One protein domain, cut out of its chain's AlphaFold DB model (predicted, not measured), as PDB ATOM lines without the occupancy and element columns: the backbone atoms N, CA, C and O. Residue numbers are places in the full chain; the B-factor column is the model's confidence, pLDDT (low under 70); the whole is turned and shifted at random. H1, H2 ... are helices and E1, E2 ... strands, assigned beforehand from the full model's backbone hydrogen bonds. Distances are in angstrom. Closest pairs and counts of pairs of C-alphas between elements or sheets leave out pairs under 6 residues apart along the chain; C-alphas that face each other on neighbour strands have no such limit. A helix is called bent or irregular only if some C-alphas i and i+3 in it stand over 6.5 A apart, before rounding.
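This is residues 8 to 197 of the 233 residues of an uncharacterized protein of Elusimicrobia bacterium CG22_combo_CG10-13_8_21_14_all_63_91 (UniProt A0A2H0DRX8). A twisted sheet of five strands curls round one helix arm, H6b, while H5 and H4b pack on that arm and H6a lies side by side with H4b. H3 and H4a cover the edge strand E4, and a small ribbon of E2 and E5, with the short H1 and H2, lies at the far end from H6a. The printed part has 190 residues with six named helices and seven named strands, in the order E1 E2 H1 E3 E4 H2 E5 H3 H4 H5 H6 E6 E7. The class is mixed, helices and strands, and the large sheet, order E4 E3 E1 E7 E6, is mixed too. The whole is compact, with a radius of gyration of the C-alphas of 15.5 A, and rounded, spanning 45 by 37 by 30 A.

Start at E1, residues 8 to 15, the parallel neighbour of E3, residues 36 to 44, with N 11 and O 39 at 3.0 A. E4, residues 55 to 59, forms an antiparallel hairpin with E3, with N 42 and O 56 at 2.9 A. E7, residues 191 to 196, is antiparallel to E1, with N 10 and O 191 at 2.9 A, and forms a hairpin with E6, residues 178 to 183, with N 182 and O 192 at 2.8 A. E2, residues 19 to 23, is antiparallel to E5, residues 71 to 75, with N 22 and O 72 at 2.8 A. H1, residues 24 to 29, only just touches H2, residues 60 to 64, with 3 pairs of C-alphas within 8 A, the closest Leu 27 and Ala 60 at 6.4 A. H3, residues 76 to 85, lies over E4 at a height over the sheet of 7.4 A. By hydrogen bonds H4, residues 87 to 113, and H6, residues 142 to 174, were each assigned as one helix, but both are bent: C-alphas 98 and 101 are 7.8 A apart, and 155 and 158 are 9.4 A apart. Their arms are H4a, 87 to 98, H4b, 101 to 113, H6a, 142 to 155, and H6b, 158 to 174; H4a and H4b are irregular, with C-alphas 88 and 91 7.7 A apart and 106 and 109 7.8 A apart. The sheet E4 E3 E1 E7 E6 and its helices make three layers, with helices on both faces of the sheet: H4a and H6b on one face, H3 on the other. H6b touches H5, residues 115 to 127, at a shallow tilt of 5 degrees, the same way; the closest C-alphas, His 115 and Ile 164, are 5.5 A apart. H4b touches H6a at a shallow tilt of 16 degrees, the closest C-alphas being Val 112 and Val 152 at 5.3 A. Every O i to N i+4 pair is within hydrogen-bond range in H1, H2, H3, H5 and H6a; H4a has 6 of 8, H4b 7 of 9 and H6b 12 of 13.

Find C-alpha 8 at (13.106, 42.560, 34.075); from there E1 runs 21.8 A, and E3 beside it 25.0 A. Find C-alpha 158 at (-0.638, 39.272, 13.606), where H6b begins its 24.1 A. H6a measures 20.2 A and H5 18.0 A. E7 ends at C-alpha 196, (9.674, 47.035, 42.131).

The two C-alphas farthest apart, Ala 68 and Glu 137, are 47.4 A from each other. The printed part has no cut, and the link from H5 to H6, residues 128 to 141, is long. Look for pLDDT under 70 at residues 32 to 34, 65 to 68, 137 and 185 to 187; the mean of the printed part is 90.6.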
ATOM      1  N   ILE A   8      13.377  43.465  35.197       94.69
ATOM      2  CA  ILE A   8      13.106  42.560  34.075       94.69
ATOM      3  C   ILE A   8      13.457  43.290  32.786       94.69
ATOM      4  O   ILE A   8      13.083  44.443  32.594       94.69
ATOM      5  N   ARG A   9      14.172  42.608  31.897       95.00
ATOM      6  CA  ARG A   9      14.372  43.016  30.507       95.00
ATOM      7  C   ARG A   9      13.904  41.863  29.643       95.00
ATOM      8  O   ARG A   9      14.395  40.744  29.803       95.00
ATOM      9  N   ALA A  10      12.926  42.125  28.794       95.56
ATOM     10  CA  ALA A  10      12.255  41.094  28.030       95.56
ATOM     11  C   ALA A  10      12.199  41.455  26.553       95.56
ATOM     12  O   ALA A  10      11.941  42.601  26.193       95.56
ATOM     13  N   GLU A  11      12.414  40.441  25.728       95.75
ATOM     14  CA  GLU A  11      12.040  40.442  24.322       95.75
ATOM     15  C   GLU A  11      10.722  39.688  24.184       95.75
ATOM     16  O   GLU A  11      10.601  38.576  24.712       95.75
ATOM     17  N   VAL A  12       9.732  40.269  23.511       96.31
ATOM     18  CA  VAL A  12       8.367  39.739  23.489       96.31
ATOM     19  C   VAL A  12       7.989  39.367  22.067       96.31
ATOM     20  O   VAL A  12       7.924  40.204  21.174       96.31
ATOM     21  N   LYS A  13       7.702  38.086  21.838       95.81
ATOM     22  CA  LYS A  13       7.315  37.577  20.523       95.81
ATOM     23  C   LYS A  13       5.925  36.969  20.581       95.81
ATOM     24  O   LYS A  13       5.660  36.080  21.384       95.81
ATOM     25  N   PHE A  14       5.066  37.410  19.675       96.12
ATOM     26  CA  PHE A  14       3.800  36.758  19.371       96.12
ATOM     27  C   PHE A  14       3.891  36.094  17.998       96.12
ATOM     28  O   PHE A  14       4.498  36.658  17.085       96.12
ATOM     29  N   THR A  15       3.288  34.916  17.841       95.38
ATOM     30  CA  THR A  15       3.122  34.309  16.521       95.38
ATOM     31  C   THR A  15       1.911  33.382  16.431       95.38
ATOM     32  O   THR A  15       1.508  32.751  17.411       95.38
ATOM     33  N   THR A  16       1.367  33.256  15.220       95.06
ATOM     34  CA  THR A  16       0.416  32.192  14.856       95.06
ATOM     35  C   THR A  16       1.110  30.922  14.335       95.06
ATOM     36  O   THR A  16       0.477  29.885  14.142       95.06
ATOM     37  N   GLY A  17       2.429  30.979  14.122       94.88
ATOM     38  CA  GLY A  17       3.265  29.854  13.712       94.88
ATOM     39  C   GLY A  17       3.753  28.990  14.880       94.88
ATOM     40  O   GLY A  17       3.379  29.171  16.032       94.88
ATOM     41  N   THR A  18       4.636  28.032  14.591       95.06
ATOM     42  CA  THR A  18       5.132  27.052  15.580       95.06
ATOM     43  C   THR A  18       6.492  27.402  16.186       95.06
ATOM     44  O   THR A  18       7.082  26.582  16.895       95.06
ATOM     45  N   GLY A  19       7.017  28.600  15.929       93.88
ATOM     46  CA  GLY A  19       8.304  29.045  16.456       93.88
ATOM     47  C   GLY A  19       8.477  30.554  16.383       93.88
ATOM     48  O   GLY A  19       7.842  31.218  15.569       93.88
ATOM     49  N   ILE A  20       9.358  31.078  17.230       93.44
ATOM     50  CA  ILE A  20       9.685  32.503  17.292       93.44
ATOM     51  C   ILE A  20      11.119  32.731  16.825       93.44
ATOM     52  O   ILE A  20      12.034  32.001  17.209       93.44
ATOM     53  N   GLY A  21      11.304  33.745  15.983       90.56
ATOM     54  CA  GLY A  21      12.615  34.235  15.574       90.56
ATOM     55  C   GLY A  21      13.016  35.438  16.415       90.56
ATOM     56  O   GLY A  21      12.246  36.390  16.528       90.56
ATOM     57  N   VAL A  22      14.223  35.410  16.972       90.56
ATOM     58  CA  VAL A  22      14.801  36.533  17.710       90.56
ATOM     59  C   VAL A  22      16.104  36.971  17.035       90.56
ATOM     60  O   VAL A  22      17.080  36.214  17.032       90.56
ATOM     61  N   PRO A  23      16.131  38.157  16.409       89.88
ATOM     62  CA  PRO A  23      17.351  38.823  15.974       89.88
ATOM     63  C   PRO A  23      18.459  38.843  17.035       89.88
ATOM     64  O   PRO A  23      18.218  39.123  18.209       89.88
ATOM     65  N   ILE A  24      19.709  38.621  16.617       87.81
ATOM     66  CA  ILE A  24      20.860  38.627  17.540       87.81
ATOM     67  C   ILE A  24      20.984  39.963  18.280       87.81
ATOM     68  O   ILE A  24      21.226  39.970  19.482       87.81
ATOM     69  N   ARG A  25      20.733  41.086  17.596       87.31
ATOM     70  CA  ARG A  25      20.770  42.429  18.204       87.31
ATOM     71  C   ARG A  25      19.834  42.571  19.415       87.31
ATOM     72  O   ARG A  25      20.148  43.305  20.343       87.31
ATOM     73  N   GLU A  26      18.687  41.888  19.394       88.81
ATOM     74  CA  GLU A  26      17.695  41.911  20.475       88.81
ATOM     75  C   GLU A  26      18.218  41.077  21.650       88.81
ATOM     76  O   GLU A  26      18.266  41.549  22.785       88.81
ATOM     77  N   LEU A  27      18.766  39.890  21.365       87.69
ATOM     78  CA  LEU A  27      19.405  39.035  22.370       87.69
ATOM     79  C   LEU A  27      20.624  39.681  23.033       87.69
ATOM     80  O   LEU A  27      20.851  39.465  24.220       87.69
ATOM     81  N   GLU A  28      21.419  40.453  22.297       86.75
ATOM     82  CA  GLU A  28      22.579  41.176  22.831       86.75
ATOM     83  C   GLU A  28      22.178  42.371  23.699       86.75
ATOM     84  O   GLU A  28      22.923  42.756  24.602       86.75
ATOM     85  N   ALA A  29      20.990  42.930  23.468       84.69
ATOM     86  CA  ALA A  29      20.476  44.057  24.229       84.69
ATOM     87  C   ALA A  29      19.884  43.655  25.583       84.69
ATOM     88  O   ALA A  29      19.843  44.501  26.474       84.69
ATOM     89  N   LEU A  30      19.449  42.401  25.768       84.44
ATOM     90  CA  LEU A  30      18.790  41.922  26.995       84.44
ATOM     91  C   LEU A  30      19.699  41.814  28.235       84.44
ATOM     92  O   LEU A  30      19.270  42.243  29.312       84.44
ATOM     93  N   PRO A  31      20.931  41.269  28.161       75.25
ATOM     94  CA  PRO A  31      21.731  41.010  29.342       75.25
ATOM     95  C   PRO A  31      22.083  42.306  30.062       75.25
ATOM     96  O   PRO A  31      22.783  43.165  29.532       75.25
ATOM     97  N   ALA A  32      21.623  42.422  31.300       64.38
ATOM     98  CA  ALA A  32      22.102  43.413  32.249       64.38
ATOM     99  C   ALA A  32      22.730  42.691  33.444       64.38
ATOM    100  O   ALA A  32      22.665  41.467  33.543       64.38
ATOM    101  N   GLY A  33      23.416  43.454  34.294       66.69
ATOM    102  CA  GLY A  33      24.219  42.953  35.405       66.69
ATOM    103  C   GLY A  33      23.455  42.130  36.461       66.69
ATOM    104  O   GLY A  33      22.351  41.637  36.230       66.69
ATOM    105  N   PRO A  34      24.047  41.943  37.651       65.69
ATOM    106  CA  PRO A  34      23.469  41.077  38.673       65.69
ATOM    107  C   PRO A  34      22.035  41.505  39.036       65.69
ATOM    108  O   PRO A  34      21.747  42.694  39.143       65.69
ATOM    109  N   ARG A  35      21.155  40.515  39.258       78.31
ATOM    110  CA  ARG A  35      19.733  40.673  39.644       78.31
ATOM    111  C   ARG A  35      18.780  41.214  38.563       78.31
ATOM    112  O   ARG A  35      17.659  41.591  38.896       78.31
ATOM    113  N   CYS A  36      19.179  41.218  37.292       88.31
ATOM    114  CA  CYS A  36      18.258  41.422  36.172       88.31
ATOM    115  C   CYS A  36      17.817  40.074  35.591       88.31
ATOM    116  O   CYS A  36      18.665  39.266  35.213       88.31
ATOM    117  N   ALA A  37      16.511  39.854  35.454       91.81
ATOM    118  CA  ALA A  37      16.003  38.762  34.631       91.81
ATOM    119  C   ALA A  37      16.019  39.197  33.161       91.81
ATOM    120  O   ALA A  37      15.354  40.166  32.797       91.81
ATOM    121  N   ALA A  38      16.816  38.514  32.341       92.75
ATOM    122  CA  ALA A  38      16.900  38.727  30.899       92.75
ATOM    123  C   ALA A  38      16.174  37.580  30.189       92.75
ATOM    124  O   ALA A  38      16.693  36.462  30.119       92.75
ATOM    125  N   VAL A  39      14.965  37.841  29.698       94.56
ATOM    126  CA  VAL A  39      14.059  36.794  29.212       94.56
ATOM    127  C   VAL A  39      13.608  37.031  27.778       94.56
ATOM    128  O   VAL A  39      13.561  38.158  27.296       94.56
ATOM    129  N   VAL A  40      13.243  35.946  27.109       95.62
ATOM    130  CA  VAL A  40      12.401  35.970  25.914       95.62
ATOM    131  C   VAL A  40      11.038  35.420  26.319       95.62
ATOM    132  O   VAL A  40      10.952  34.329  26.889       95.62
ATOM    133  N   ALA A  41       9.985  36.183  26.044       97.38
ATOM    134  CA  ALA A  41       8.600  35.815  26.285       97.38
ATOM    135  C   ALA A  41       7.918  35.491  24.950       97.38
ATOM    136  O   ALA A  41       7.750  36.367  24.104       97.38
ATOM    137  N   GLY A  42       7.547  34.228  24.752       97.31
ATOM    138  CA  GLY A  42       6.807  33.774  23.576       97.31
ATOM    139  C   GLY A  42       5.322  33.595  23.876       97.31
ATOM    140  O   GLY A  42       4.975  32.922  24.844       97.31
ATOM    141  N   LEU A  43       4.457  34.140  23.027       97.50
ATOM    142  CA  LEU A  43       3.015  33.901  23.025       97.50
ATOM    143  C   LEU A  43       2.615  33.255  21.701       97.50
ATOM    144  O   LEU A  43       2.910  33.787  20.629       97.50
ATOM    145  N   PHE A  44       1.931  32.118  21.778       96.31
ATOM    146  CA  PHE A  44       1.530  31.350  20.603       96.31
ATOM    147  C   PHE A  44       0.014  31.314  20.471       96.31
ATOM    148  O   PHE A  44      -0.717  31.282  21.463       96.31
ATOM    149  N   LEU A  45      -0.439  31.299  19.223       94.81
ATOM    150  CA  LEU A  45      -1.802  30.966  18.834       94.81
ATOM    151  C   LEU A  45      -1.735  30.071  17.591       94.81
ATOM    152  O   LEU A  45      -2.064  30.491  16.483       94.81
ATOM    153  N   CYS A  46      -1.197  28.866  17.771       93.75
ATOM    154  CA  CYS A  46      -0.792  27.960  16.697       93.75
ATOM    155  C   CYS A  46      -1.653  26.693  16.587       93.75
ATOM    156  O   CYS A  46      -1.330  25.798  15.803       93.75
ATOM    157  N   GLY A  47      -2.729  26.591  17.367       92.69
ATOM    158  CA  GLY A  47      -3.637  25.446  17.400       92.69
ATOM    159  C   GLY A  47      -3.241  24.356  18.397       92.69
ATOM    160  O   GLY A  47      -3.807  23.264  18.348       92.69
ATOM    161  N   ASP A  48      -2.278  24.618  19.286       93.50
ATOM    162  CA  ASP A  48      -1.883  23.687  20.343       93.50
ATOM    163  C   ASP A  48      -2.572  24.075  21.652       93.50
ATOM    164  O   ASP A  48      -2.206  25.066  22.278       93.50
ATOM    165  N   ALA A  49      -3.555  23.285  22.085       90.56
ATOM    166  CA  ALA A  49      -4.370  23.591  23.260       90.56
ATOM    167  C   ALA A  49      -3.568  23.745  24.569       90.56
ATOM    168  O   ALA A  49      -4.035  24.413  25.489       90.56
ATOM    169  N   GLU A  50      -2.373  23.153  24.667       90.44
ATOM    170  CA  GLU A  50      -1.545  23.238  25.876       90.44
ATOM    171  C   GLU A  50      -0.726  24.532  25.960       90.44
ATOM    172  O   GLU A  50      -0.297  24.920  27.050       90.44
ATOM    173  N   ILE A  51      -0.496  25.198  24.826       92.19
ATOM    174  CA  ILE A  51       0.389  26.367  24.715       92.19
ATOM    175  C   ILE A  51      -0.389  27.617  24.299       92.19
ATOM    176  O   ILE A  51      -0.037  28.723  24.715       92.19
ATOM    177  N   ASP A  52      -1.437  27.457  23.494       93.31
ATOM    178  CA  ASP A  52      -2.186  28.561  22.917       93.31
ATOM    179  C   ASP A  52      -2.686  29.518  24.004       93.31
ATOM    180  O   ASP A  52      -3.364  29.154  24.967       93.31
ATOM    181  N   GLY A  53      -2.304  30.779  23.835       92.88
ATOM    182  CA  GLY A  53      -2.639  31.872  24.731       92.88
ATOM    183  C   GLY A  53      -1.897  31.914  26.064       92.88
ATOM    184  O   GLY A  53      -2.243  32.742  26.913       92.88
ATOM    185  N   ARG A  54      -0.862  31.089  26.252       94.38
ATOM    186  CA  ARG A  54      -0.009  31.080  27.449       94.38
ATOM    187  C   ARG A  54       1.355  31.705  27.163       94.38
ATOM    188  O   ARG A  54       1.904  31.565  26.070       94.38
ATOM    189  N   TRP A  55       1.910  32.387  28.162       97.44
ATOM    190  CA  TRP A  55       3.236  32.992  28.064       97.44
ATOM    191  C   TRP A  55       4.332  31.967  28.356       97.44
ATOM    192  O   TRP A  55       4.489  31.498  29.481       97.44
ATOM    193  N   LEU A  56       5.161  31.674  27.357       97.44
ATOM    194  CA  LEU A  56       6.363  30.867  27.522       97.44
ATOM    195  C   LEU A  56       7.579  31.765  27.771       97.44
ATOM    196  O   LEU A  56       8.153  32.340  26.850       97.44
ATOM    197  N   ILE A  57       7.973  31.870  29.039       96.62
ATOM    198  CA  ILE A  57       9.169  32.601  29.489       96.62
ATOM    199  C   ILE A  57      10.413  31.710  29.502       96.62
ATOM    200  O   ILE A  57      10.440  30.707  30.224       96.62
ATOM    201  N   ALA A  58      11.457  32.113  28.780       94.12
ATOM    202  CA  ALA A  58      12.758  31.450  28.770       94.12
ATOM    203  C   ALA A  58      13.917  32.438  28.962       94.12
ATOM    204  O   ALA A  58      13.846  33.595  28.557       94.12
ATOM    205  N   ASP A  59      15.015  31.958  29.541       91.62
ATOM    206  CA  ASP A  59      16.262  32.702  29.659       91.62
ATOM    207  C   ASP A  59      16.843  33.013  28.277       91.62
ATOM    208  O   ASP A  59      17.090  32.109  27.468       91.62
ATOM    209  N   ALA A  60      17.104  34.293  28.015       88.62
ATOM    210  CA  ALA A  60      17.581  34.736  26.712       88.62
ATOM    211  C   ALA A  60      18.934  34.107  26.345       88.62
ATOM    212  O   ALA A  60      19.132  33.638  25.224       88.62
ATOM    213  N   ARG A  61      19.874  34.035  27.295       82.62
ATOM    214  CA  ARG A  61      21.212  33.482  27.040       82.62
ATOM    215  C   ARG A  61      21.204  31.959  27.029       82.62
ATOM    216  O   ARG A  61      21.852  31.362  26.173       82.62
ATOM    217  N   GLY A  62      20.498  31.337  27.965       82.62
ATOM    218  CA  GLY A  62      20.434  29.885  28.110       82.62
ATOM    219  C   GLY A  62      19.778  29.202  26.914       82.62
ATOM    220  O   GLY A  62      20.265  28.166  26.468       82.62
ATOM    221  N   THR A  63      18.720  29.803  26.367       82.62
ATOM    222  CA  THR A  63      17.932  29.195  25.285       82.62
ATOM    223  C   THR A  63      18.378  29.656  23.896       82.62
ATOM    224  O   THR A  63      18.373  28.858  22.962       82.62
ATOM    225  N   PHE A  64      18.830  30.908  23.744       83.50
ATOM    226  CA  PHE A  64      19.140  31.485  22.426       83.50
ATOM    227  C   PHE A  64      20.632  31.804  22.214       83.50
ATOM    228  O   PHE A  64      21.037  32.164  21.112       83.50
ATOM    229  N   GLY A  65      21.485  31.655  23.232       64.25
ATOM    230  CA  GLY A  65      22.813  32.283  23.278       64.25
ATOM    231  C   GLY A  65      23.924  31.711  22.390       64.25
ATOM    232  O   GLY A  65      25.045  32.211  22.473       64.25
ATOM    233  N   ARG A  66      23.693  30.679  21.564       63.28
ATOM    234  CA  ARG A  66      24.742  30.131  20.675       63.28
ATOM    235  C   ARG A  66      24.202  29.550  19.371       63.28
ATOM    236  O   ARG A  66      24.066  28.333  19.264       63.28
ATOM    237  N   ARG A  67      23.985  30.390  18.353       63.75
ATOM    238  CA  ARG A  67      23.894  29.966  16.938       63.75
ATOM    239  C   ARG A  67      24.489  31.050  16.026       63.75
ATOM    240  O   ARG A  67      24.452  32.225  16.368       63.75
ATOM    241  N   ALA A  68      25.084  30.643  14.905       57.97
ATOM    242  CA  ALA A  68      25.592  31.561  13.883       57.97
ATOM    243  C   ALA A  68      24.440  32.038  12.980       57.97
ATOM    244  O   ALA A  68      23.626  31.212  12.565       57.97
ATOM    245  N   GLY A  69      24.386  33.336  12.668       70.81
ATOM    246  CA  GLY A  69      23.368  33.954  11.806       70.81
ATOM    247  C   GLY A  69      22.823  35.265  12.382       70.81
ATOM    248  O   GLY A  69      23.164  35.629  13.500       70.81
ATOM    249  N   ASP A  70      21.967  35.959  11.626       80.56
ATOM    250  CA  ASP A  70      21.387  37.254  12.034       80.56
ATOM    251  C   ASP A  70      20.212  37.112  13.020       80.56
ATOM    252  O   ASP A  70      19.817  38.071  13.688       80.56
ATOM    253  N   SER A  71      19.645  35.908  13.128       83.81
ATOM    254  CA  SER A  71      18.550  35.584  14.043       83.81
ATOM    255  C   SER A  71      18.616  34.134  14.518       83.81
ATOM    256  O   SER A  71      19.169  33.261  13.844       83.81
ATOM    257  N   VAL A  72      18.026  33.876  15.683       88.31
ATOM    258  CA  VAL A  72      17.862  32.542  16.263       88.31
ATOM    259  C   VAL A  72      16.381  32.208  16.289       88.31
ATOM    260  O   VAL A  72      15.594  32.936  16.887       88.31
ATOM    261  N   SER A  73      16.002  31.102  15.650       90.00
ATOM    262  CA  SER A  73      14.638  30.578  15.711       90.00
ATOM    263  C   SER A  73      14.551  29.406  16.683       90.00
ATOM    264  O   SER A  73      15.397  28.503  16.654       90.00
ATOM    265  N   VAL A  74      13.534  29.439  17.542       91.38
ATOM    266  CA  VAL A  74      13.232  28.407  18.538       91.38
ATOM    267  C   VAL A  74      11.778  27.979  18.371       91.38
ATOM    268  O   VAL A  74      10.869  28.811  18.343       91.38
ATOM    269  N   GLY A  75      11.560  26.670  18.245       94.31
ATOM    270  CA  GLY A  75      10.220  26.093  18.141       94.31
ATOM    271  C   GLY A  75       9.498  26.055  19.488       94.31
ATOM    272  O   GLY A  75      10.140  25.987  20.540       94.31
ATOM    273  N   LYS A  76       8.162  26.026  19.462       95.00
ATOM    274  CA  LYS A  76       7.305  26.022  20.659       95.00
ATOM    275  C   LYS A  76       7.670  24.923  21.670       95.00
ATOM    276  O   LYS A  76       7.696  25.187  22.864       95.00
ATOM    277  N   ASP A  77       8.044  23.726  21.209       95.25
ATOM    278  CA  ASP A  77       8.385  22.601  22.094       95.25
ATOM    279  C   ASP A  77       9.756  22.789  22.769       95.25
ATOM    280  O   ASP A  77       9.969  22.393  23.916       95.25
ATOM    281  N   GLU A  78      10.718  23.402  22.070       94.81
ATOM    282  CA  GLU A  78      12.019  23.764  22.644       94.81
ATOM    283  C   GLU A  78      11.853  24.889  23.672       94.81
ATOM    284  O   GLU A  78      12.380  24.779  24.780       94.81
ATOM    285  N   LEU A  79      11.046  25.905  23.353       95.31
ATOM    286  CA  LEU A  79      10.741  26.996  24.274       95.31
ATOM    287  C   LEU A  79       9.950  26.515  25.498       95.31
ATOM    288  O   LEU A  79      10.268  26.917  26.613       95.31
ATOM    289  N   SER A  80       8.986  25.611  25.319       95.94
ATOM    290  CA  SER A  80       8.214  25.001  26.410       95.94
ATOM    291  C   SER A  80       9.112  24.190  27.353       95.94
ATOM    292  O   SER A  80       9.055  24.350  28.571       95.94
ATOM    293  N   ARG A  81      10.057  23.401  26.822       95.50
ATOM    294  CA  ARG A  81      11.052  22.711  27.663       95.50
ATOM    295  C   ARG A  81      11.947  23.682  28.430       95.50
ATOM    296  O   ARG A  81      12.222  23.443  29.605       95.50
ATOM    297  N   ALA A  82      12.403  24.763  27.799       94.19
ATOM    298  CA  ALA A  82      13.172  25.802  28.484       94.19
ATOM    299  C   ALA A  82      12.347  26.474  29.593       94.19
ATOM    300  O   ALA A  82      12.831  26.632  30.713       94.19
ATOM    301  N   HIS A  83      11.084  26.786  29.300       95.44
ATOM    302  CA  HIS A  83      10.129  27.332  30.254       95.44
ATOM    303  C   HIS A  83       9.961  26.424  31.476       95.44
ATOM    304  O   HIS A  83       9.990  26.897  32.597       95.44
ATOM    305  N   LEU A  84       9.886  25.107  31.315       94.00
ATOM    306  CA  LEU A  84       9.715  24.206  32.461       94.00
ATOM    307  C   LEU A  84      11.014  23.908  33.234       94.00
ATOM    308  O   LEU A  84      10.962  23.445  34.368       94.00
ATOM    309  N   SER A  85      12.188  24.127  32.635       92.69
ATOM    310  CA  SER A  85      13.477  23.667  33.186       92.69
ATOM    311  C   SER A  85      14.333  24.760  33.829       92.69
ATOM    312  O   SER A  85      15.451  24.478  34.263       92.69
ATOM    313  N   GLN A  86      13.843  26.001  33.902       91.38
ATOM    314  CA  GLN A  86      14.622  27.157  34.363       91.38
ATOM    315  C   GLN A  86      13.982  27.824  35.596       91.38
ATOM    316  O   GLN A  86      13.342  28.866  35.438       91.38
ATOM    317  N   PRO A  87      14.184  27.295  36.820       89.06
ATOM    318  CA  PRO A  87      13.505  27.778  38.032       89.06
ATOM    319  C   PRO A  87      13.755  29.251  38.386       89.06
ATOM    320  O   PRO A  87      12.988  29.879  39.108       89.06
ATOM    321  N   ALA A  88      14.840  29.833  37.866       88.06
ATOM    322  CA  ALA A  88      15.193  31.234  38.095       88.06
ATOM    323  C   ALA A  88      14.109  32.230  37.630       88.06
ATOM    324  O   ALA A  88      14.100  33.366  38.096       88.06
ATOM    325  N   HIS A  89      13.206  31.803  36.740       91.88
ATOM    326  CA  HIS A  89      12.135  32.632  36.180       91.88
ATOM    327  C   HIS A  89      10.737  32.250  36.693       91.88
ATOM    328  O   HIS A  89       9.753  32.804  36.210       91.88
ATOM    329  N   ASP A  90      10.626  31.347  37.674       93.81
ATOM    330  CA  ASP A  90       9.330  30.853  38.172       93.81
ATOM    331  C   ASP A  90       8.453  31.977  38.728       93.81
ATOM    332  O   ASP A  90       7.275  32.038  38.406       93.81
ATOM    333  N   ALA A  91       9.033  32.948  39.444       93.19
ATOM    334  CA  ALA A  91       8.279  34.096  39.957       93.19
ATOM    335  C   ALA A  91       7.579  34.899  38.844       93.19
ATOM    336  O   ALA A  91       6.456  35.365  39.022       93.19
ATOM    337  N   ILE A  92       8.235  35.056  37.686       95.44
ATOM    338  CA  ILE A  92       7.660  35.748  36.523       95.44
ATOM    339  C   ILE A  92       6.508  34.916  35.948       95.44
ATOM    340  O   ILE A  92       5.461  35.468  35.621       95.44
ATOM    341  N   ARG A  93       6.698  33.598  35.827       96.50
ATOM    342  CA  ARG A  93       5.696  32.674  35.276       96.50
ATOM    343  C   ARG A  93       4.462  32.610  36.158       96.50
ATOM    344  O   ARG A  93       3.378  32.874  35.662       96.50
ATOM    345  N   ASP A  94       4.647  32.381  37.454       95.19
ATOM    346  CA  ASP A  94       3.568  32.324  38.440       95.19
ATOM    347  C   ASP A  94       2.741  33.616  38.425       95.19
ATOM    348  O   ASP A  94       1.510  33.580  38.456       95.19
ATOM    349  N   HIS A  95       3.408  34.772  38.335       94.62
ATOM    350  CA  HIS A  95       2.733  36.066  38.250       94.62
ATOM    351  C   HIS A  95       1.917  36.212  36.963       94.62
ATOM    352  O   HIS A  95       0.766  36.652  37.010       94.62
ATOM    353  N   LEU A  96       2.485  35.845  35.814       95.69
ATOM    354  CA  LEU A  96       1.771  35.888  34.539       95.69
ATOM    355  C   LEU A  96       0.600  34.905  34.527       95.69
ATOM    356  O   LEU A  96      -0.502  35.302  34.171       95.69
ATOM    357  N   ASP A  97       0.792  33.666  34.970       93.38
ATOM    358  CA  ASP A  97      -0.258  32.646  35.009       93.38
ATOM    359  C   ASP A  97      -1.419  33.054  35.922       93.38
ATOM    360  O   ASP A  97      -2.584  32.813  35.593       93.38
ATOM    361  N   ALA A  98      -1.123  33.732  37.034       91.25
ATOM    362  CA  ALA A  98      -2.136  34.225  37.957       91.25
ATOM    363  C   ALA A  98      -2.962  35.395  37.394       91.25
ATOM    364  O   ALA A  98      -4.143  35.508  37.718       91.25
ATOM    365  N   ASN A  99      -2.365  36.268  36.573       92.31
ATOM    366  CA  ASN A  99      -2.977  37.552  36.207       92.31
ATOM    367  C   ASN A  99      -3.377  37.665  34.731       92.31
ATOM    368  O   ASN A  99      -4.312  38.397  34.408       92.31
ATOM    369  N   TRP A 100      -2.701  36.957  33.825       95.00
ATOM    370  CA  TRP A 100      -2.747  37.211  32.383       95.00
ATOM    371  C   TRP A 100      -4.159  37.179  31.803       95.00
ATOM    372  O   TRP A 100      -4.543  38.074  31.052       95.00
ATOM    373  N   ARG A 101      -4.953  36.174  32.179       94.00
ATOM    374  CA  ARG A 101      -6.298  35.987  31.622       94.00
ATOM    375  C   ARG A 101      -7.226  37.130  32.016       94.00
ATOM    376  O   ARG A 101      -7.773  37.807  31.147       94.00
ATOM    377  N   SER A 102      -7.354  37.374  33.320       93.62
ATOM    378  CA  SER A 102      -8.181  38.460  33.857       93.62
ATOM    379  C   SER A 102      -7.710  39.822  33.354       93.62
ATOM    380  O   SER A 102      -8.537  40.665  33.009       93.62
ATOM    381  N   PHE A 103      -6.395  40.007  33.222       94.88
ATOM    382  CA  PHE A 103      -5.809  41.230  32.694       94.88
ATOM    383  C   PHE A 103      -6.175  41.481  31.226       94.88
ATOM    384  O   PHE A 103      -6.599  42.588  30.886       94.88
ATOM    385  N   LEU A 104      -6.053  40.467  30.361       95.50
ATOM    386  CA  LEU A 104      -6.443  40.585  28.956       95.50
ATOM    387  C   LEU A 104      -7.932  40.906  28.833       95.50
ATOM    388  O   LEU A 104      -8.293  41.801  28.078       95.50
ATOM    389  N   ALA A 105      -8.795  40.214  29.574       94.88
ATOM    390  CA  ALA A 105     -10.231  40.454  29.489       94.88
ATOM    391  C   ALA A 105     -10.627  41.859  29.957       94.88
ATOM    392  O   ALA A 105     -11.403  42.522  29.271       94.88
ATOM    393  N   ALA A 106     -10.049  42.342  31.063       93.81
ATOM    394  CA  ALA A 106     -10.296  43.697  31.561       93.81
ATOM    395  C   ALA A 106      -9.879  44.781  30.547       93.81
ATOM    396  O   ALA A 106     -10.481  45.850  30.487       93.81
ATOM    397  N   ASN A 107      -8.875  44.494  29.711       95.25
ATOM    398  CA  ASN A 107      -8.320  45.436  28.738       95.25
ATOM    399  C   ASN A 107      -8.661  45.095  27.279       95.25
ATOM    400  O   ASN A 107      -8.155  45.744  26.361       95.25
ATOM    401  N   LEU A 108      -9.545  44.121  27.040       96.19
ATOM    402  CA  LEU A 108      -9.850  43.615  25.701       96.19
ATOM    403  C   LEU A 108     -10.394  44.715  24.791       96.19
ATOM    404  O   LEU A 108     -10.027  44.796  23.622       96.19
ATOM    405  N   GLU A 109     -11.243  45.592  25.322       94.81
ATOM    406  CA  GLU A 109     -11.797  46.704  24.549       94.81
ATOM    407  C   GLU A 109     -10.735  47.706  24.090       94.81
ATOM    408  O   GLU A 109     -10.863  48.287  23.012       94.81
ATOM    409  N   LEU A 110      -9.696  47.932  24.897       95.56
ATOM    410  CA  LEU A 110      -8.566  48.765  24.495       95.56
ATOM    411  C   LEU A 110      -7.730  48.037  23.444       95.56
ATOM    412  O   LEU A 110      -7.416  48.630  22.412       95.56
ATOM    413  N   ALA A 111      -7.470  46.744  23.666       96.38
ATOM    414  CA  ALA A 111      -6.728  45.888  22.749       96.38
ATOM    415  C   ALA A 111      -7.343  45.896  21.343       96.38
ATOM    416  O   ALA A 111      -6.637  46.158  20.376       96.38
ATOM    417  N   VAL A 112      -8.664  45.714  21.214       96.75
ATOM    418  CA  VAL A 112      -9.352  45.731  19.905       96.75
ATOM    419  C   VAL A 112      -9.424  47.122  19.264       96.75
ATOM    420  O   VAL A 112      -9.577  47.221  18.050       96.75
ATOM    421  N   LYS A 113      -9.297  48.208  20.040       96.25
ATOM    422  CA  LYS A 113      -9.194  49.579  19.499       96.25
ATOM    423  C   LYS A 113      -7.812  49.872  18.909       96.25
ATOM    424  O   LYS A 113      -7.673  50.848  18.174       96.25
ATOM    425  N   GLY A 114      -6.813  49.044  19.209       95.62
ATOM    426  CA  GLY A 114      -5.466  49.146  18.663       95.62
ATOM    427  C   GLY A 114      -4.424  49.682  19.644       95.62
ATOM    428  O   GLY A 114      -4.684  49.922  20.827       95.62
ATOM    429  N   HIS A 115      -3.202  49.828  19.125       94.50
ATOM    430  CA  HIS A 115      -1.992  50.013  19.933       94.50
ATOM    431  C   HIS A 115      -2.024  51.310  20.724       94.50
ATOM    432  O   HIS A 115      -1.873  51.286  21.941       94.50
ATOM    433  N   ASP A 116      -2.335  52.422  20.063       95.25
ATOM    434  CA  ASP A 116      -2.357  53.732  20.710       95.25
ATOM    435  C   ASP A 116      -3.372  53.792  21.859       95.25
ATOM    436  O   ASP A 116      -3.084  54.360  22.916       95.25
ATOM    437  N   ALA A 117      -4.543  53.169  21.681       95.94
ATOM    438  CA  ALA A 117      -5.574  53.086  22.711       95.94
ATOM    439  C   ALA A 117      -5.120  52.227  23.900       95.94
ATOM    440  O   ALA A 117      -5.305  52.626  25.051       95.94
ATOM    441  N   THR A 118      -4.498  51.081  23.618       96.44
ATOM    442  CA  THR A 118      -3.968  50.157  24.631       96.44
ATOM    443  C   THR A 118      -2.859  50.818  25.432       96.44
ATOM    444  O   THR A 118      -2.981  50.975  26.645       96.44
ATOM    445  N   LYS A 119      -1.823  51.308  24.753       95.25
ATOM    446  CA  LYS A 119      -0.673  51.957  25.375       95.25
ATOM    447  C   LYS A 119      -1.071  53.164  26.216       95.25
ATOM    448  O   LYS A 119      -0.676  53.252  27.376       95.25
ATOM    449  N   SER A 120      -1.882  54.070  25.666       95.56
ATOM    450  CA  SER A 120      -2.312  55.275  26.388       95.56
ATOM    451  C   SER A 120      -3.211  54.942  27.579       95.56
ATOM    452  O   SER A 120      -3.113  55.575  28.630       95.56
ATOM    453  N   GLY A 121      -4.097  53.954  27.427       96.50
ATOM    454  CA  GLY A 121      -4.992  53.514  28.493       96.50
ATOM    455  C   GLY A 121      -4.232  52.893  29.660       96.50
ATOM    456  O   GLY A 121      -4.438  53.304  30.801       96.50
ATOM    457  N   LEU A 122      -3.328  51.956  29.368       96.56
ATOM    458  CA  LEU A 122      -2.542  51.252  30.378       96.56
ATOM    459  C   LEU A 122      -1.538  52.171  31.081       96.56
ATOM    460  O   LEU A 122      -1.471  52.147  32.306       96.56
ATOM    461  N   ASP A 123      -0.833  53.036  30.345       96.25
ATOM    462  CA  ASP A 123       0.093  54.023  30.927       96.25
ATOM    463  C   ASP A 123      -0.623  54.956  31.906       96.25
ATOM    464  O   ASP A 123      -0.158  55.191  33.024       96.25
ATOM    465  N   ARG A 124      -1.809  55.435  31.523       96.50
ATOM    466  CA  ARG A 124      -2.638  56.262  32.394       96.50
ATOM    467  C   ARG A 124      -3.083  55.499  33.645       96.50
ATOM    468  O   ARG A 124      -2.897  56.005  34.748       96.50
ATOM    469  N   LEU A 125      -3.646  54.296  33.495       94.81
ATOM    470  CA  LEU A 125      -4.097  53.481  34.633       94.81
ATOM    471  C   LEU A 125      -2.948  53.150  35.587       94.81
ATOM    472  O   LEU A 125      -3.121  53.202  36.802       94.81
ATOM    473  N   HIS A 126      -1.772  52.846  35.046       94.88
ATOM    474  CA  HIS A 126      -0.586  52.562  35.833       94.88
ATOM    475  C   HIS A 126      -0.128  53.782  36.644       94.88
ATOM    476  O   HIS A 126       0.034  53.675  37.857       94.88
ATOM    477  N   LYS A 127      -0.017  54.958  36.010       93.06
ATOM    478  CA  LYS A 127       0.336  56.223  36.686       93.06
ATOM    479  C   LYS A 127      -0.667  56.635  37.759       93.06
ATOM    480  O   LYS A 127      -0.282  57.238  38.754       93.06
ATOM    481  N   GLU A 128      -1.943  56.323  37.556       93.81
ATOM    482  CA  GLU A 128      -3.004  56.575  38.535       93.81
ATOM    483  C   GLU A 128      -3.026  55.533  39.675       93.81
ATOM    484  O   GLU A 128      -3.742  55.733  40.651       93.81
ATOM    485  N   GLY A 129      -2.265  54.432  39.580       90.06
ATOM    486  CA  GLY A 129      -2.298  53.333  40.554       90.06
ATOM    487  C   GLY A 129      -3.554  52.458  40.461       90.06
ATOM    488  O   GLY A 129      -3.935  51.815  41.432       90.06
ATOM    489  N   ARG A 130      -4.209  52.444  39.296       92.25
ATOM    490  CA  ARG A 130      -5.547  51.865  39.066       92.25
ATOM    491  C   ARG A 130      -5.535  50.675  38.113       92.25
ATOM    492  O   ARG A 130      -6.571  50.281  37.591       92.25
ATOM    493  N   LEU A 131      -4.361  50.107  37.852       89.69
ATOM    494  CA  LEU A 131      -4.184  49.054  36.851       89.69
ATOM    495  C   LEU A 131      -4.959  47.768  37.183       89.69
ATOM    496  O   LEU A 131      -5.302  47.027  36.271       89.69
ATOM    497  N   THR A 132      -5.247  47.525  38.463       85.75
ATOM    498  CA  THR A 132      -6.030  46.384  38.967       85.75
ATOM    499  C   THR A 132      -7.532  46.655  39.046       85.75
ATOM    500  O   THR A 132      -8.304  45.737  39.329       85.75
ATOM    501  N   GLU A 133      -7.976  47.899  38.847       84.38
ATOM    502  CA  GLU A 133      -9.394  48.225  38.966       84.38
ATOM    503  C   GLU A 133     -10.202  47.532  37.868       84.38
ATOM    504  O   GLU A 133      -9.864  47.592  36.688       84.38
ATOM    505  N   GLY A 134     -11.305  46.891  38.256       74.75
ATOM    506  CA  GLY A 134     -12.194  46.229  37.304       74.75
ATOM    507  C   GLY A 134     -11.669  44.897  36.770       74.75
ATOM    508  O   GLY A 134     -12.199  44.406  35.773       74.75
ATOM    509  N   PHE A 135     -10.666  44.290  37.416       87.06
ATOM    510  CA  PHE A 135     -10.339  42.895  37.133       87.06
ATOM    511  C   PHE A 135     -11.549  42.016  37.445       87.06
ATOM    512  O   PHE A 135     -12.133  42.154  38.523       87.06
ATOM    513  N   PRO A 136     -11.932  41.112  36.532       79.06
ATOM    514  CA  PRO A 136     -12.983  40.159  36.829       79.06
ATOM    515  C   PRO A 136     -12.554  39.298  38.021       79.06
ATOM    516  O   PRO A 136     -11.489  38.677  37.999       79.06
ATOM    517  N   GLU A 137     -13.382  39.304  39.068       68.50
ATOM    518  CA  GLU A 137     -13.180  38.493  40.277       68.50
ATOM    519  C   GLU A 137     -13.384  36.995  39.985       68.50
ATOM    520  O   GLU A 137     -12.790  36.138  40.644       68.50
ATOM    521  N   ASP A 138     -14.173  36.680  38.952       73.62
ATOM    522  CA  ASP A 138     -14.383  35.323  38.461       73.62
ATOM    523  C   ASP A 138     -13.241  34.862  37.543       73.62
ATOM    524  O   ASP A 138     -12.700  35.611  36.724       73.62
ATOM    525  N   ARG A 139     -12.884  33.577  37.657       76.69
ATOM    526  CA  ARG A 139     -11.848  32.964  36.817       76.69
ATOM    527  C   ARG A 139     -12.321  32.839  35.372       76.69
ATOM    528  O   ARG A 139     -13.322  32.185  35.101       76.69
ATOM    529  N   ILE A 140     -11.515  33.362  34.457       86.94
ATOM    530  CA  ILE A 140     -11.732  33.251  33.011       86.94
ATOM    531  C   ILE A 140     -11.356  31.855  32.519       86.94
ATOM    532  O   ILE A 140     -10.255  31.356  32.793       86.94
ATOM    533  N   LEU A 141     -12.270  31.238  31.771       90.25
ATOM    534  CA  LEU A 141     -12.085  29.901  31.212       90.25
ATOM    535  C   LEU A 141     -11.037  29.908  30.086       90.25
ATOM    536  O   LEU A 141     -10.918  30.882  29.346       90.25
ATOM    537  N   ASP A 142     -10.312  28.798  29.899       89.38
ATOM    538  CA  ASP A 142      -9.291  28.661  28.840       89.38
ATOM    539  C   ASP A 142      -9.863  28.969  27.445       89.38
ATOM    540  O   ASP A 142      -9.226  29.654  26.647       89.38
ATOM    541  N   ALA A 143     -11.090  28.511  27.173       88.56
ATOM    542  CA  ALA A 143     -11.765  28.751  25.901       88.56
ATOM    543  C   ALA A 143     -12.084  30.240  25.673       88.56
ATOM    544  O   ALA A 143     -11.882  30.743  24.572       88.56
ATOM    545  N   GLU A 144     -12.538  30.950  26.709       92.50
ATOM    546  CA  GLU A 144     -12.832  32.388  26.636       92.50
ATOM    547  C   GLU A 144     -11.553  33.201  26.452       92.50
ATOM    548  O   GLU A 144     -11.501  34.117  25.635       92.50
ATOM    549  N   HIS A 145     -10.490  32.831  27.164       94.06
ATOM    550  CA  HIS A 145      -9.186  33.473  27.032       94.06
ATOM    551  C   HIS A 145      -8.615  33.336  25.616       94.06
ATOM    552  O   HIS A 145      -8.196  34.327  25.011       94.06
ATOM    553  N   ALA A 146      -8.650  32.126  25.053       92.50
ATOM    554  CA  ALA A 146      -8.219  31.889  23.679       92.50
ATOM    555  C   ALA A 146      -9.065  32.687  22.669       92.50
ATOM    556  O   ALA A 146      -8.524  33.229  21.704       92.50
ATOM    557  N   GLU A 147     -10.373  32.799  22.902       94.50
ATOM    558  CA  GLU A 147     -11.278  33.591  22.068       94.50
ATOM    559  C   GLU A 147     -10.978  35.095  22.146       94.50
ATOM    560  O   GLU A 147     -10.924  35.773  21.120       94.50
ATOM    561  N   HIS A 148     -10.690  35.629  23.335       96.25
ATOM    562  CA  HIS A 148     -10.274  37.024  23.501       96.25
ATOM    563  C   HIS A 148      -9.011  37.341  22.699       96.25
ATOM    564  O   HIS A 148      -8.946  38.375  22.034       96.25
ATOM    565  N   MET A 149      -8.023  36.445  22.713       96.06
ATOM    566  CA  MET A 149      -6.815  36.622  21.911       96.06
ATOM    567  C   MET A 149      -7.093  36.559  20.413       96.06
ATOM    568  O   MET A 149      -6.635  37.437  19.680       96.06
ATOM    569  N   LYS A 150      -7.863  35.563  19.955       96.06
ATOM    570  CA  LYS A 150      -8.283  35.456  18.549       96.06
ATOM    571  C   LYS A 150      -8.966  36.728  18.084       96.06
ATOM    572  O   LYS A 150      -8.594  37.256  17.046       96.06
ATOM    573  N   ARG A 151      -9.866  37.283  18.893       97.44
ATOM    574  CA  ARG A 151     -10.570  38.527  18.580       97.44
ATOM    575  C   ARG A 151      -9.623  39.707  18.339       97.44
ATOM    576  O   ARG A 151      -9.864  40.495  17.427       97.44
ATOM    577  N   VAL A 152      -8.554  39.848  19.127       97.25
ATOM    578  CA  VAL A 152      -7.533  40.892  18.893       97.25
ATOM    579  C   VAL A 152      -6.832  40.654  17.551       97.25
ATOM    580  O   VAL A 152      -6.738  41.573  16.735       97.25
ATOM    581  N   VAL A 153      -6.419  39.411  17.291       96.88
ATOM    582  CA  VAL A 153      -5.710  39.014  16.063       96.88
ATOM    583  C   VAL A 153      -6.572  39.181  14.817       96.88
ATOM    584  O   VAL A 153      -6.099  39.716  13.819       96.88
ATOM    585  N   GLU A 154      -7.836  38.784  14.861       96.56
ATOM    586  CA  GLU A 154      -8.784  38.946  13.757       96.56
ATOM    587  C   GLU A 154      -9.085  40.421  13.475       96.56
ATOM    588  O   GLU A 154      -9.269  40.805  12.321       96.56
ATOM    589  N   SER A 155      -9.096  41.262  14.514       96.31
ATOM    590  CA  SER A 155      -9.371  42.691  14.372       96.31
ATOM    591  C   SER A 155      -8.196  43.482  13.787       96.31
ATOM    592  O   SER A 155      -8.433  44.486  13.119       96.31
ATOM    593  N   LEU A 156      -6.948  43.093  14.072       94.94
ATOM    594  CA  LEU A 156      -5.761  43.927  13.817       94.94
ATOM    595  C   LEU A 156      -4.670  43.239  12.977       94.94
ATOM    596  O   LEU A 156      -3.747  43.890  12.487       94.94
ATOM    597  N   GLY A 157      -4.749  41.922  12.802       95.75
ATOM    598  CA  GLY A 157      -3.704  41.101  12.195       95.75
ATOM    599  C   GLY A 157      -2.543  40.789  13.147       95.75
ATOM    600  O   GLY A 157      -2.385  41.394  14.209       95.75
ATOM    601  N   GLU A 158      -1.705  39.825  12.757       92.50
ATOM    602  CA  GLU A 158      -0.638  39.272  13.606       92.50
ATOM    603  C   GLU A 158       0.392  40.321  14.044       92.50
ATOM    604  O   GLU A 158       0.695  40.432  15.230       92.50
ATOM    605  N   SER A 159       0.882  41.139  13.107       91.00
ATOM    606  CA  SER A 159       1.928  42.126  13.399       91.00
ATOM    607  C   SER A 159       1.473  43.179  14.411       91.00
ATOM    608  O   SER A 159       2.190  43.438  15.374       91.00
ATOM    609  N   GLN A 160       0.285  43.762  14.228       94.06
ATOM    610  CA  GLN A 160      -0.218  44.780  15.150       94.06
ATOM    611  C   GLN A 160      -0.588  44.168  16.505       94.06
ATOM    612  O   GLN A 160      -0.299  44.764  17.540       94.06
ATOM    613  N   SER A 161      -1.151  42.958  16.510       95.75
ATOM    614  CA  SER A 161      -1.462  42.231  17.747       95.75
ATOM    615  C   SER A 161      -0.216  41.921  18.568       95.75
ATOM    616  O   SER A 161      -0.270  41.991  19.789       95.75
ATOM    617  N   GLY A 162       0.926  41.658  17.924       94.69
ATOM    618  CA  GLY A 162       2.197  41.486  18.627       94.69
ATOM    619  C   GLY A 162       2.564  42.695  19.489       94.69
ATOM    620  O   GLY A 162       2.911  42.525  20.655       94.69
ATOM    621  N   VAL A 163       2.382  43.912  18.968       94.44
ATOM    622  CA  VAL A 163       2.651  45.147  19.724       94.44
ATOM    623  C   VAL A 163       1.652  45.327  20.876       94.44
ATOM    624  O   VAL A 163       2.040  45.701  21.980       94.44
ATOM    625  N   ILE A 164       0.374  44.989  20.666       96.88
ATOM    626  CA  ILE A 164      -0.647  44.983  21.731       96.88
ATOM    627  C   ILE A 164      -0.266  44.022  22.854       96.88
ATOM    628  O   ILE A 164      -0.322  44.376  24.030       96.88
ATOM    629  N   PHE A 165       0.115  42.794  22.506       97.25
ATOM    630  CA  PHE A 165       0.486  41.785  23.489       97.25
ATOM    631  C   PHE A 165       1.790  42.136  24.205       97.25
ATOM    632  O   PHE A 165       1.921  41.796  25.375       97.25
ATOM    633  N   GLN A 166       2.706  42.867  23.566       96.56
ATOM    634  CA  GLN A 166       3.877  43.451  24.223       96.56
ATOM    635  C   GLN A 166       3.481  44.497  25.274       96.56
ATOM    636  O   GLN A 166       3.970  44.423  26.404       96.56
ATOM    637  N   ASP A 167       2.571  45.426  24.952       96.94
ATOM    638  CA  ASP A 167       2.063  46.389  25.939       96.94
ATOM    639  C   ASP A 167       1.399  45.656  27.110       96.94
ATOM    640  O   ASP A 167       1.691  45.915  28.279       96.94
ATOM    641  N   LEU A 168       0.520  44.703  26.796       97.62
ATOM    642  CA  LEU A 168      -0.210  43.962  27.810       97.62
ATOM    643  C   LEU A 168       0.720  43.096  28.670       97.62
ATOM    644  O   LEU A 168       0.514  43.005  29.875       97.62
ATOM    645  N   PHE A 169       1.758  42.494  28.090       98.06
ATOM    646  CA  PHE A 169       2.782  41.756  28.828       98.06
ATOM    647  C   PHE A 169       3.483  42.651  29.853       98.06
ATOM    648  O   PHE A 169       3.560  42.301  31.032       98.06
ATOM    649  N   ALA A 170       3.948  43.826  29.417       97.50
ATOM    650  CA  ALA A 170       4.648  44.772  30.279       97.50
ATOM    651  C   ALA A 170       3.770  45.215  31.455       97.50
ATOM    652  O   ALA A 170       4.184  45.129  32.610       97.50
ATOM    653  N   TYR A 171       2.530  45.624  31.182       97.62
ATOM    654  CA  TYR A 171       1.628  46.087  32.233       97.62
ATOM    655  C   TYR A 171       1.076  44.955  33.105       97.62
ATOM    656  O   TYR A 171       0.877  45.170  34.297       97.62
ATOM    657  N   CYS A 172       0.925  43.735  32.586       96.62
ATOM    658  CA  CYS A 172       0.613  42.572  33.417       96.62
ATOM    659  C   CYS A 172       1.720  42.337  34.459       96.62
ATOM    660  O   CYS A 172       1.429  42.162  35.640       96.62
ATOM    661  N   LEU A 173       2.998  42.427  34.068       96.31
ATOM    662  CA  LEU A 173       4.112  42.358  35.021       96.31
ATOM    663  C   LEU A 173       4.140  43.555  35.977       96.31
ATOM    664  O   LEU A 173       4.443  43.373  37.153       96.31
ATOM    665  N   ALA A 174       3.774  44.756  35.518       94.81
ATOM    666  CA  ALA A 174       3.727  45.958  36.352       94.81
ATOM    667  C   ALA A 174       2.793  45.821  37.569       94.81
ATOM    668  O   ALA A 174       3.054  46.433  38.604       94.81
ATOM    669  N   LEU A 175       1.773  44.953  37.498       92.62
ATOM    670  CA  LEU A 175       0.918  44.585  38.639       92.62
ATOM    671  C   LEU A 175       1.702  44.013  39.827       92.62
ATOM    672  O   LEU A 175       1.235  44.091  40.958       92.62
ATOM    673  N   GLY A 176       2.895  43.464  39.585       91.06
ATOM    674  CA  GLY A 176       3.814  43.022  40.632       91.06
ATOM    675  C   GLY A 176       4.373  44.167  41.486       91.06
ATOM    676  O   GLY A 176       5.032  43.904  42.485       91.06
ATOM    677  N   GLY A 177       4.113  45.425  41.113       91.31
ATOM    678  CA  GLY A 177       4.508  46.622  41.852       91.31
ATOM    679  C   GLY A 177       5.644  47.418  41.208       91.31
ATOM    680  O   GLY A 177       6.209  48.287  41.868       91.31
ATOM    681  N   TYR A 178       6.025  47.145  39.960       93.44
ATOM    682  CA  TYR A 178       7.049  47.935  39.262       93.44
ATOM    683  C   TYR A 178       6.562  49.363  39.029       93.44
ATOM    684  O   TYR A 178       5.467  49.549  38.516       93.44
ATOM    685  N   LYS A 179       7.369  50.360  39.403       92.19
ATOM    686  CA  LYS A 179       7.059  51.787  39.192       92.19
ATOM    687  C   LYS A 179       7.449  52.279  37.804       92.19
ATOM    688  O   LYS A 179       6.870  53.240  37.307       92.19
ATOM    689  N   ASP A 180       8.446  51.633  37.206       93.81
ATOM    690  CA  ASP A 180       9.018  52.037  35.932       93.81
ATOM    691  C   ASP A 180       8.689  50.977  34.878       93.81
ATOM    692  O   ASP A 180       9.138  49.832  34.981       93.81
ATOM    693  N   VAL A 181       7.919  51.371  33.858       95.19
ATOM    694  CA  VAL A 181       7.531  50.524  32.721       95.19
ATOM    695  C   VAL A 181       8.032  51.168  31.427       95.19
ATOM    696  O   VAL A 181       7.486  52.163  30.952       95.19
ATOM    697  N   GLY A 182       9.092  50.610  30.851       93.62
ATOM    698  CA  GLY A 182       9.623  50.985  29.544       93.62
ATOM    699  C   GLY A 182       9.148  50.018  28.463       93.62
ATOM    700  O   GLY A 182       9.428  48.827  28.551       93.62
ATOM    701  N   ILE A 183       8.463  50.527  27.434       92.62
ATOM    702  CA  ILE A 183       8.032  49.745  26.262       92.62
ATOM    703  C   ILE A 183       8.583  50.396  24.995       92.62
ATOM    704  O   ILE A 183       8.253  51.547  24.678       92.62
ATOM    705  N   ASN A 184       9.388  49.645  24.250       86.56
ATOM    706  CA  ASN A 184      10.062  50.107  23.046       86.56
ATOM    707  C   ASN A 184       9.512  49.372  21.819       86.56
ATOM    708  O   ASN A 184       9.835  48.218  21.594       86.56
ATOM    709  N   ALA A 185       8.724  50.052  20.981       63.16
ATOM    710  CA  ALA A 185       8.191  49.442  19.754       63.16
ATOM    711  C   ALA A 185       9.242  49.307  18.625       63.16
ATOM    712  O   ALA A 185       9.025  48.603  17.644       63.16
ATOM    713  N   VAL A 186      10.356  50.045  18.727       66.56
ATOM    714  CA  VAL A 186      11.450  50.095  17.727       66.56
ATOM    715  C   VAL A 186      12.830  49.902  18.379       66.56
ATOM    716  O   VAL A 186      13.831  49.701  17.692       66.56
ATOM    717  N   GLY A 187      12.903  50.004  19.707       65.31
ATOM    718  CA  GLY A 187      14.141  49.917  20.479       65.31
ATOM    719  C   GLY A 187      14.302  48.551  21.133       65.31
ATOM    720  O   GLY A 187      13.358  47.778  21.192       65.31
ATOM    721  N   VAL A 188      15.500  48.280  21.646       75.06
ATOM    722  CA  VAL A 188      15.840  47.009  22.293       75.06
ATOM    723  C   VAL A 188      16.290  47.258  23.739       75.06
ATOM    724  O   VAL A 188      17.120  48.145  23.965       75.06
ATOM    725  N   PRO A 189      15.789  46.510  24.738       84.44
ATOM    726  CA  PRO A 189      14.791  45.439  24.648       84.44
ATOM    727  C   PRO A 189      13.366  45.978  24.453       84.44
ATOM    728  O   PRO A 189      13.097  47.136  24.784       84.44
ATOM    729  N   ASP A 190      12.460  45.118  23.988       92.69
ATOM    730  CA  ASP A 190      11.032  45.430  23.833       92.69
ATOM    731  C   ASP A 190      10.397  45.967  25.121       92.69
ATOM    732  O   ASP A 190       9.598  46.910  25.088       92.69
ATOM    733  N   VAL A 191      10.746  45.361  26.260       95.38
ATOM    734  CA  VAL A 191      10.201  45.701  27.576       95.38
ATOM    735  C   VAL A 191      11.315  45.792  28.614       95.38
ATOM    736  O   VAL A 191      12.181  44.921  28.718       95.38
ATOM    737  N   GLU A 192      11.253  46.833  29.438       95.12
ATOM    738  CA  GLU A 192      12.058  46.988  30.642       95.12
ATOM    739  C   GLU A 192      11.169  47.383  31.826       95.12
ATOM    740  O   GLU A 192      10.470  48.389  31.772       95.12
ATOM    741  N   LEU A 193      11.215  46.601  32.903       94.56
ATOM    742  CA  LEU A 193      10.522  46.887  34.158       94.56
ATOM    743  C   LEU A 193      11.537  47.073  35.279       94.56
ATOM    744  O   LEU A 193      12.467  46.270  35.416       94.56
ATOM    745  N   ALA A 194      11.351  48.108  36.091       93.19
ATOM    746  CA  ALA A 194      12.201  48.411  37.237       93.19
ATOM    747  C   ALA A 194      11.410  49.099  38.363       93.19
ATOM    748  O   ALA A 194      10.200  49.315  38.271       93.19
ATOM    749  N   GLY A 195      12.094  49.378  39.473       89.12
ATOM    750  CA  GLY A 195      11.483  50.071  40.603       89.12
ATOM    751  C   GLY A 195      10.395  49.244  41.288       89.12
ATOM    752  O   GLY A 195       9.365  49.799  41.655       89.12
ATOM    753  N   LEU A 196      10.597  47.925  41.422       87.88
ATOM    754  CA  LEU A 196       9.674  47.035  42.131       87.88
ATOM    755  C   LEU A 196       9.413  47.565  43.550       87.88
ATOM    756  O   LEU A 196      10.319  47.631  44.383       87.88
ATOM    757  N   SER A 197       8.168  47.957  43.804       70.75
ATOM    758  CA  SER A 197       7.665  48.437  45.089       70.75
ATOM    759  C   SER A 197       7.596  47.259  46.056       70.75
ATOM    760  O   SER A 197       6.542  46.660  46.231       70.75
TER     761      SER A 197